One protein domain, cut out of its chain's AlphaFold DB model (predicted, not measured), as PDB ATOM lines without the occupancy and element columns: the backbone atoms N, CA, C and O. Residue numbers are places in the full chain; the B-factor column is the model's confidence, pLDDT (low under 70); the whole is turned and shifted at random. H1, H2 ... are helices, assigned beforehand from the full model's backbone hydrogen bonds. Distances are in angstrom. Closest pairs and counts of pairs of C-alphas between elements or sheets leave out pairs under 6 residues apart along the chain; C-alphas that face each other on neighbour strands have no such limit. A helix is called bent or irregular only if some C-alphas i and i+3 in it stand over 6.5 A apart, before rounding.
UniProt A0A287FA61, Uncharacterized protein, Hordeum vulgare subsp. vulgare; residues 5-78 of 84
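This is residues 5 to 78 of the 84 residues of an uncharacterized protein of Hordeum vulgare subsp. vulgare (UniProt A0A287FA61). A long helix, H3, and the short H2 near its last residues form one loose lobe, and a long arch of chain without a named element, residues 46 to 67, leads away from it to a separate helix, H4, on the far side of an open gap. The small H1 lies off to another side, joined to H2 by two residues, and the link from H2 folds back to the far end of H3. The printed part has 74 residues with four named helices, in the order H1, H2, H3, H4, and no named strand; the class is all helix. It is only just loose, close to extended, with a radius of gyration of the C-alphas of 16.8 A, and the C-alphas span 42 by 32 by 28 A.

Begin with H3, residues 31 to 45: find C-alpha 31 at (113.181, 128.375, 121.123), and from there the helix runs 20.9 A to C-alpha 45 at (132.068, 129.070, 130.066). Go back along the chain to H2, residues 12 to 19, which measures 10.8 A from first to last C-alpha. H2 is irregular: C-alphas 15 and 18 are 8.1 A apart. Before it comes H1, residues 5 to 9, 6.4 A long. At the other end look for H4, residues 68 to 76, which runs 12.2 A and ends at C-alpha 76, (121.728, 97.739, 130.906).

Start again from H3, which touches no helix but is near H2. H2 and H3 are close but not clearly touching, with 2 pairs of C-alphas within 8 A; look at their closest C-alphas, those of Ile 16 and Val 44, 7.1 A apart. The two helices run opposite ways at a steep tilt of 68 degrees, only just short of about perpendicular. H1 is apart from H2, from H3 and from H4. H4 is apart from H2 and from H3 as well. In the backbone, every O i to N i+4 pair of H1, H3 and H4 is within hydrogen-bond range, while in H2 2 of 4 are.

The two C-alphas farthest apart are those of Ile 28 and Asn 63, 44.7 A. The printed part has no cut. The link from H1 to H2 is tight, with 2 residues; the link from H2 to H3, with 11 residues, and the link from H3 to H4, with 22 residues, are long. Along residues 46 to 67 you will find C-alphas 11 to 23 A from the mean of all C-alphas. The mean pLDDT of the printed part is 87.3; look for low confidence, under 70, at residue 6 and residues 77 to 78 of this model.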
ATOM      1  N   ASN A   5     136.189 115.160 109.191       72.88
ATOM      2  CA  ASN A   5     137.587 115.569 109.362       72.88
ATOM      3  C   ASN A   5     137.741 116.658 110.430       72.88
ATOM      4  O   ASN A   5     138.639 116.581 111.259       72.88
ATOM      5  N   ARG A   6     136.808 117.617 110.481       69.44
ATOM      6  CA  ARG A   6     136.813 118.673 111.501       69.44
ATOM      7  C   ARG A   6     136.554 118.104 112.902       69.44
ATOM      8  O   ARG A   6     137.205 118.530 113.844       69.44
ATOM      9  N   ARG A   7     135.680 117.094 113.023       72.06
ATOM     10  CA  ARG A   7     135.434 116.373 114.290       72.06
ATOM     11  C   ARG A   7     136.658 115.629 114.828       72.06
ATOM     12  O   ARG A   7     136.734 115.418 116.027       72.06
ATOM     13  N   ARG A   8     137.579 115.200 113.959       73.06
ATOM     14  CA  ARG A   8     138.798 114.482 114.362       73.06
ATOM     15  C   ARG A   8     139.962 115.400 114.726       73.06
ATOM     16  O   ARG A   8     140.819 114.978 115.485       73.06
ATOM     17  N   ALA A   9     140.010 116.597 114.147       80.06
ATOM     18  CA  ALA A   9     141.144 117.503 114.306       80.06
ATOM     19  C   ALA A   9     140.935 118.546 115.409       80.06
ATOM     20  O   ALA A   9     141.902 118.968 116.028       80.06
ATOM     21  N   ARG A  10     139.688 118.974 115.642       86.50
ATOM     22  CA  ARG A  10     139.403 120.079 116.556       86.50
ATOM     23  C   ARG A  10     139.489 119.637 118.012       86.50
ATOM     24  O   ARG A  10     138.788 118.707 118.411       86.50
ATOM     25  N   THR A  11     140.281 120.346 118.808       89.81
ATOM     26  CA  THR A  11     140.378 120.102 120.256       89.81
ATOM     27  C   THR A  11     139.264 120.815 121.027       89.81
ATOM     28  O   THR A  11     138.642 121.759 120.530       89.81
ATOM     29  N   VAL A  12     139.012 120.401 122.274       89.75
ATOM     30  CA  VAL A  12     138.069 121.106 123.164       89.75
ATOM     31  C   VAL A  12     138.531 122.545 123.412       89.75
ATOM     32  O   VAL A  12     137.712 123.457 123.356       89.75
ATOM     33  N   ALA A  13     139.837 122.775 123.575       90.88
ATOM     34  CA  ALA A  13     140.407 124.112 123.745       90.88
ATOM     35  C   ALA A  13     140.079 125.041 122.562       90.88
ATOM     36  O   ALA A  13     139.567 126.142 122.758       90.88
ATOM     37  N   GLU A  14     140.269 124.570 121.328       91.00
ATOM     38  CA  GLU A  14     139.857 125.293 120.115       91.00
ATOM     39  C   GLU A  14     138.331 125.441 120.007       91.00
ATOM     40  O   GLU A  14     137.821 126.376 119.386       91.00
ATOM     41  N   GLY A  15     137.584 124.488 120.566       90.62
ATOM     42  CA  GLY A  15     136.138 124.517 120.789       90.62
ATOM     43  C   GLY A  15     135.684 125.753 121.560       90.62
ATOM     44  O   GLY A  15     134.854 126.533 121.081       90.62
ATOM     45  N   ILE A  16     136.259 125.902 122.749       92.12
ATOM     46  CA  ILE A  16     135.909 126.907 123.754       92.12
ATOM     47  C   ILE A  16     136.437 128.290 123.364       92.12
ATOM     48  O   ILE A  16     135.737 129.287 123.558       92.12
ATOM     49  N   ALA A  17     137.628 128.356 122.761       91.31
ATOM     50  CA  ALA A  17     138.257 129.604 122.344       91.31
ATOM     51  C   ALA A  17     137.302 130.470 121.500       91.31
ATOM     52  O   ALA A  17     136.827 130.066 120.434       91.31
ATOM     53  N   GLY A  18     136.988 131.668 122.004       89.44
ATOM     54  CA  GLY A  18     136.088 132.614 121.338       89.44
ATOM     55  C   GLY A  18     134.690 132.053 121.045       89.44
ATOM     56  O   GLY A  18     134.091 132.431 120.037       89.44
ATOM     57  N   ASN A  19     134.204 131.115 121.869       91.06
ATOM     58  CA  ASN A  19     132.914 130.438 121.709       91.06
ATOM     59  C   ASN A  19     132.744 129.766 120.330       91.06
ATOM     60  O   ASN A  19     131.649 129.677 119.772       91.06
ATOM     61  N   ALA A  20     133.846 129.318 119.728       90.56
ATOM     62  CA  ALA A  20     133.860 128.892 118.337       90.56
ATOM     63  C   ALA A  20     133.042 127.608 118.081       90.56
ATOM     64  O   ALA A  20     132.730 127.299 116.932       90.56
ATOM     65  N   TRP A  21     132.730 126.818 119.113       90.56
ATOM     66  CA  TRP A  21     131.834 125.656 119.026       90.56
ATOM     67  C   TRP A  21     130.394 126.052 118.656       90.56
ATOM     68  O   TRP A  21     129.742 125.322 117.915       90.56
ATOM     69  N   ALA A  22     129.927 127.242 119.051       91.88
ATOM     70  CA  ALA A  22     128.588 127.728 118.712       91.88
ATOM     71  C   ALA A  22     128.385 127.881 117.192       91.88
ATOM     72  O   ALA A  22     127.289 127.677 116.682       91.88
ATOM     73  N   ARG A  23     129.463 128.161 116.439       89.25
ATOM     74  CA  ARG A  23     129.435 128.280 114.964       89.25
ATOM     75  C   ARG A  23     129.118 126.965 114.249       89.25
ATOM     76  O   ARG A  23     128.836 126.962 113.050       89.25
ATOM     77  N   ASP A  24     129.233 125.842 114.949       86.19
ATOM     78  CA  ASP A  24     128.914 124.530 114.402       86.19
ATOM     79  C   ASP A  24     127.410 124.197 114.507       86.19
ATOM     80  O   ASP A  24     126.948 123.264 113.839       86.19
ATOM     81  N   ILE A  25     126.638 124.988 115.264       88.12
ATOM     82  CA  ILE A  25     125.173 124.939 115.292       88.12
ATOM     83  C   ILE A  25     124.669 125.542 113.977       88.12
ATOM     84  O   ILE A  25     124.920 126.704 113.665       88.12
ATOM     85  N   ARG A  26     124.013 124.721 113.154       85.31
ATOM     86  CA  ARG A  26     123.536 125.100 111.817       85.31
ATOM     87  C   ARG A  26     122.079 124.703 111.645       85.31
ATOM     88  O   ARG A  26     121.680 123.654 112.141       85.31
ATOM     89  N   GLY A  27     121.358 125.472 110.834       86.12
ATOM     90  CA  GLY A  27     119.938 125.267 110.554       86.12
ATOM     91  C   GLY A  27     119.067 126.279 111.289       86.12
ATOM     92  O   GLY A  27     119.575 127.217 111.902       86.12
ATOM     93  N   ILE A  28     117.753 126.095 111.193       85.81
ATOM     94  CA  ILE A  28     116.787 126.888 111.952       85.81
ATOM     95  C   ILE A  28     116.842 126.409 113.403       85.81
ATOM     96  O   ILE A  28     116.690 125.220 113.667       85.81
ATOM     97  N   VAL A  29     117.098 127.336 114.322       87.25
ATOM     98  CA  VAL A  29     117.176 127.072 115.761       87.25
ATOM     99  C   VAL A  29     115.873 127.565 116.382       87.25
ATOM    100  O   VAL A  29     115.583 128.761 116.331       87.25
ATOM    101  N   GLY A  30     115.067 126.645 116.905       92.50
ATOM    102  CA  GLY A  30     113.846 126.972 117.630       92.50
ATOM    103  C   GLY A  30     114.131 127.443 119.057       92.50
ATOM    104  O   GLY A  30     115.269 127.473 119.530       92.50
ATOM    105  N   LEU A  31     113.072 127.834 119.766       93.38
ATOM    106  CA  LEU A  31     113.181 128.375 121.123       93.38
ATOM    107  C   LEU A  31     113.770 127.358 122.115       93.38
ATOM    108  O   LEU A  31     114.566 127.720 122.982       93.38
ATOM    109  N   GLN A  32     113.404 126.083 121.976       93.81
ATOM    110  CA  GLN A  32     113.910 125.017 122.837       93.81
ATOM    111  C   GLN A  32     115.420 124.826 122.650       93.81
ATOM    112  O   GLN A  32     116.166 124.692 123.621       93.81
ATOM    113  N   GLU A  33     115.881 124.859 121.405       92.88
ATOM    114  CA  GLU A  33     117.282 124.702 121.037       92.88
ATOM    115  C   GLU A  33     118.117 125.898 121.513       92.88
ATOM    116  O   GLU A  33     119.246 125.711 121.968       92.88
ATOM    117  N   VAL A  34     117.554 127.115 121.504       93.69
ATOM    118  CA  VAL A  34     118.185 128.287 122.140       93.69
ATOM    119  C   VAL A  34     118.366 128.063 123.644       93.69
ATOM    120  O   VAL A  34     119.442 128.341 124.176       93.69
ATOM    121  N   GLY A  35     117.364 127.512 124.335       95.44
ATOM    122  CA  GLY A  35     117.480 127.168 125.758       95.44
ATOM    123  C   GLY A  35     118.586 126.139 126.036       95.44
ATOM    124  O   GLY A  35     119.390 126.311 126.958       95.44
ATOM    125  N   GLN A  36     118.685 125.104 125.198       93.75
ATOM    126  CA  GLN A  36     119.753 124.098 125.281       93.75
ATOM    127  C   GLN A  36     121.134 124.707 125.022       93.75
ATOM    128  O   GLN A  36     122.098 124.383 125.724       93.75
ATOM    129  N   TYR A  37     121.230 125.615 124.048       93.50
ATOM    130  CA  TYR A  37     122.453 126.356 123.768       93.50
ATOM    131  C   TYR A  37     122.891 127.185 124.976       93.50
ATOM    132  O   TYR A  37     124.042 127.068 125.386       93.50
ATOM    133  N   LEU A  38     121.994 127.972 125.580       94.94
ATOM    134  CA  LEU A  38     122.323 128.812 126.737       94.94
ATOM    135  C   LEU A  38     122.779 127.980 127.939       94.94
ATOM    136  O   LEU A  38     123.795 128.302 128.552       94.94
ATOM    137  N   THR A  39     122.079 126.881 128.225       95.56
ATOM    138  CA  THR A  39     122.443 125.955 129.311       95.56
ATOM    139  C   THR A  39     123.839 125.376 129.082       95.56
ATOM    140  O   THR A  39     124.684 125.367 129.977       95.56
ATOM    141  N   THR A  40     124.118 124.944 127.851       94.19
ATOM    142  CA  THR A  40     125.424 124.384 127.485       94.19
ATOM    143  C   THR A  40     126.517 125.449 127.523       94.19
ATOM    144  O   THR A  40     127.602 125.199 128.041       94.19
ATOM    145  N   TRP A  41     126.236 126.653 127.022       94.19
ATOM    146  CA  TRP A  41     127.174 127.770 127.035       94.19
ATOM    147  C   TRP A  41     127.571 128.154 128.457       94.19
ATOM    148  O   TRP A  41     128.759 128.336 128.712       94.19
ATOM    149  N   GLN A  42     126.618 128.196 129.391       94.56
ATOM    150  CA  GLN A  42     126.916 128.425 130.803       94.56
ATOM    151  C   GLN A  42     127.872 127.363 131.352       94.56
ATOM    152  O   GLN A  42     128.878 127.720 131.954       94.56
ATOM    153  N   LEU A  43     127.629 126.075 131.105       93.94
ATOM    154  CA  LEU A  43     128.522 125.006 131.573       93.94
ATOM    155  C   LEU A  43     129.931 125.131 130.975       93.94
ATOM    156  O   LEU A  43     130.931 125.084 131.694       93.94
ATOM    157  N   VAL A  44     130.012 125.350 129.662       93.31
ATOM    158  CA  VAL A  44     131.283 125.470 128.937       93.31
ATOM    159  C   VAL A  44     132.076 126.697 129.393       93.31
ATOM    160  O   VAL A  44     133.286 126.599 129.576       93.31
ATOM    161  N   ALA A  45     131.416 127.835 129.626       90.94
ATOM    162  CA  ALA A  45     132.068 129.070 130.066       90.94
ATOM    163  C   ALA A  45     132.731 128.944 131.449       90.94
ATOM    164  O   ALA A  45     133.730 129.612 131.703       90.94
ATOM    165  N   HIS A  46     132.208 128.075 132.320       91.19
ATOM    166  CA  HIS A  46     132.771 127.807 133.649       91.19
ATOM    167  C   HIS A  46     133.739 126.612 133.664       91.19
ATOM    168  O   HIS A  46     134.251 126.245 134.721       91.19
ATOM    169  N   THR A  47     133.999 125.988 132.512       90.50
ATOM    170  CA  THR A  47     134.925 124.858 132.424       90.50
ATOM    171  C   THR A  47     136.359 125.371 132.319       90.50
ATOM    172  O   THR A  47     136.725 126.034 131.350       90.50
ATOM    173  N   ILE A  48     137.189 125.038 133.305       91.19
ATOM    174  CA  ILE A  48     138.618 125.361 133.299       91.19
ATOM    175  C   ILE A  48     139.371 124.164 132.725       91.19
ATOM    176  O   ILE A  48     139.303 123.063 133.268       91.19
ATOM    177  N   LEU A  49     140.084 124.381 131.621       91.06
ATOM    178  CA  LEU A  49     140.956 123.364 131.044       91.06
ATOM    179  C   LEU A  49     142.296 123.346 131.785       91.06
ATOM    180  O   LEU A  49     142.848 124.401 132.104       91.06
ATOM    181  N   SER A  50     142.829 122.151 132.023       91.94
ATOM    182  CA  SER A  50     144.185 121.956 132.530       91.94
ATOM    183  C   SER A  50     145.092 121.416 131.422       91.94
ATOM    184  O   SER A  50     144.626 120.905 130.406       91.94
ATOM    185  N   ALA A  51     146.405 121.543 131.617       90.81
ATOM    186  CA  ALA A  51     147.401 120.917 130.749       90.81
ATOM    187  C   ALA A  51     147.680 119.449 131.132       90.81
ATOM    188  O   ALA A  51     148.562 118.822 130.545       90.81
ATOM    189  N   GLU A  52     146.980 118.908 132.137       92.94
ATOM    190  CA  GLU A  52     147.128 117.500 132.495       92.94
ATOM    191  C   GLU A  52     146.596 116.605 131.367       92.94
ATOM    192  O   GLU A  52     145.590 116.944 130.743       92.94
ATOM    193  N   PRO A  53     147.223 115.443 131.117       88.00
ATOM    194  CA  PRO A  53     146.670 114.459 130.200       88.00
ATOM    195  C   PRO A  53     145.266 114.015 130.623       88.00
ATOM    196  O   PRO A  53     145.019 113.774 131.809       88.00
ATOM    197  N   ASP A  54     144.381 113.839 129.641       86.56
ATOM    198  CA  ASP A  54     143.030 113.328 129.866       86.56
ATOM    199  C   ASP A  54     143.067 111.951 130.546       86.56
ATOM    200  O   ASP A  54     143.798 111.041 130.142       86.56
ATOM    201  N   LYS A  55     142.237 111.785 131.581       83.38
ATOM    202  CA  LYS A  55     142.102 110.535 132.341       83.38
ATOM    203  C   LYS A  55     140.727 109.929 132.077       83.38
ATOM    204  O   LYS A  55     139.702 110.560 132.322       83.38
ATOM    205  N   LEU A  56     140.700 108.681 131.618       81.06
ATOM    206  CA  LEU A  56     139.466 107.899 131.540       81.06
ATOM    207  C   LEU A  56     139.128 107.364 132.934       81.06
ATOM    208  O   LEU A  56     139.785 106.448 133.424       81.06
ATOM    209  N   VAL A  57     138.104 107.940 133.563       83.06
ATOM    210  CA  VAL A  57     137.611 107.507 134.879       83.06
ATOM    211  C   VAL A  57     136.300 106.744 134.706       83.06
ATOM    212  O   VAL A  57     135.337 107.260 134.136       83.06
ATOM    213  N   TRP A  58     136.245 105.507 135.203       87.88
ATOM    214  CA  TRP A  58     135.040 104.684 135.151       87.88
ATOM    215  C   TRP A  58     134.178 104.894 136.406       87.88
ATOM    216  O   TRP A  58     134.316 104.196 137.406       87.88
ATOM    217  N   ASN A  59     133.251 105.853 136.345       84.00
ATOM    218  CA  ASN A  59     132.424 106.265 137.493       84.00
ATOM    219  C   ASN A  59     131.333 105.257 137.913       84.00
ATOM    220  O   ASN A  59     130.605 105.506 138.869       84.00
ATOM    221  N   TRP A  60     131.198 104.120 137.221       81.94
ATOM    222  CA  TRP A  60     130.173 103.105 137.517       81.94
ATOM    223  C   TRP A  60     130.649 102.012 138.479       81.94
ATOM    224  O   TRP A  60     129.908 101.081 138.785       81.94
ATOM    225  N   THR A  61     131.890 102.095 138.950       85.31
ATOM    226  CA  THR A  61     132.434 101.208 139.985       85.31
ATOM    227  C   THR A  61     133.127 102.041 141.048       85.31
ATOM    228  O   THR A  61     133.863 102.964 140.708       85.31
ATOM    229  N   ALA A  62     132.971 101.675 142.321       82.00
ATOM    230  CA  ALA A  62     133.577 102.403 143.439       82.00
ATOM    231  C   ALA A  62     135.116 102.464 143.381       82.00
ATOM    232  O   ALA A  62     135.713 103.414 143.872       82.00
ATOM    233  N   ASN A  63     135.762 101.472 142.759       84.12
ATOM    234  CA  ASN A  63     137.213 101.444 142.559       84.12
ATOM    235  C   ASN A  63     137.674 102.179 141.284       84.12
ATOM    236  O   ASN A  63     138.871 102.213 141.015       84.12
ATOM    237  N   GLY A  64     136.756 102.736 140.487       82.69
ATOM    238  CA  GLY A  64     137.081 103.460 139.257       82.69
ATOM    239  C   GLY A  64     137.644 102.597 138.119       82.69
ATOM    240  O   GLY A  64     138.122 103.151 137.128       82.69
ATOM    241  N   VAL A  65     137.620 101.264 138.247       85.56
ATOM    242  CA  VAL A  65     138.247 100.344 137.290       85.56
ATOM    243  C   VAL A  65     137.228  99.855 136.272       85.56
ATOM    244  O   VAL A  65     136.202  99.263 136.605       85.56
ATOM    245  N   TYR A  66     137.554 100.044 134.998       86.69
ATOM    246  CA  TYR A  66     136.775  99.482 133.907       86.69
ATOM    247  C   TYR A  66     136.821  97.946 133.911       86.69
ATOM    248  O   TYR A  66     137.886  97.334 133.978       86.69
ATOM    249  N   SER A  67     135.661  97.317 133.734       88.44
ATOM    250  CA  SER A  67     135.549  95.909 133.360       88.44
ATOM    251  C   SER A  67     134.444  95.736 132.318       88.44
ATOM    252  O   SER A  67     133.469  96.491 132.301       88.44
ATOM    253  N   ALA A  68     134.547  94.706 131.474       89.50
ATOM    254  CA  ALA A  68     133.482  94.381 130.521       89.50
ATOM    255  C   ALA A  68     132.131  94.158 131.233       89.50
ATOM    256  O   ALA A  68     131.089  94.602 130.757       89.50
ATOM    257  N   ARG A  69     132.164  93.551 132.429       87.19
ATOM    258  CA  ARG A  69     130.989  93.335 133.283       87.19
ATOM    259  C   ARG A  69     130.345  94.650 133.725       87.19
ATOM    260  O   ARG A  69     129.143  94.815 133.548       87.19
ATOM    261  N   SER A  70     131.124  95.577 134.283       87.44
ATOM    262  CA  SER A  70     130.595  96.865 134.745       87.44
ATOM    263  C   SER A  70     130.088  97.715 133.583       87.44
ATOM    264  O   SER A  70     129.061  98.370 133.717       87.44
ATOM    265  N   CYS A  71     130.761  97.664 132.429       86.50
ATOM    266  CA  CYS A  71     130.301  98.308 131.200       86.50
ATOM    267  C   CYS A  71     128.920  97.801 130.786       86.50
ATOM    268  O   CYS A  71     128.014  98.605 130.573       86.50
ATOM    269  N   TYR A  72     128.752  96.478 130.730       87.12
ATOM    270  CA  TYR A  72     127.479  95.857 130.381       87.12
ATOM    271  C   TYR A  72     126.366  96.268 131.354       87.12
ATOM    272  O   TYR A  72     125.285  96.665 130.923       87.12
ATOM    273  N   GLN A  73     126.649  96.256 132.661       83.88
ATOM    274  CA  GLN A  73     125.698  96.699 133.685       83.88
ATOM    275  C   GLN A  73     125.306  98.175 133.518       83.88
ATOM    276  O   GLN A  73     124.116  98.483 133.535       83.88
ATOM    277  N   ALA A  74     126.271  99.072 133.292       85.69
ATOM    278  CA  ALA A  74     126.003 100.494 133.064       85.69
ATOM    279  C   ALA A  74     125.102 100.722 131.839       85.69
ATOM    280  O   ALA A  74     124.162 101.511 131.900       85.69
ATOM    281  N   THR A  75     125.328  99.990 130.743       80.00
ATOM    282  CA  THR A  75     124.471 100.069 129.547       80.00
ATOM    283  C   THR A  75     123.099  99.421 129.736       80.00
ATOM    284  O   THR A  75     122.139  99.823 129.085       80.00
ATOM    285  N   PHE A  76     122.981  98.443 130.638       80.25
ATOM    286  CA  PHE A  76     121.728  97.739 130.906       80.25
ATOM    287  C   PHE A  76     120.769  98.536 131.800       80.25
ATOM    288  O   PHE A  76     119.556  98.369 131.692       80.25
ATOM    289  N   HIS A  77     121.281  99.449 132.635       69.38
ATOM    290  CA  HIS A  77     120.452 100.318 133.482       69.38
ATOM    291  C   HIS A  77     119.429 101.163 132.700       69.38
ATOM    292  O   HIS A  77     118.414 101.551 133.270       69.38
ATOM    293  N   GLY A  78     119.669 101.430 131.412       64.88
ATOM    294  CA  GLY A  78     118.724 102.102 130.513       64.88
ATOM    295  C   GLY A  78     117.960 101.165 129.574       64.88
ATOM    296  O   GLY A  78     117.346 101.648 128.624       64.88
TER     297      GLY A  78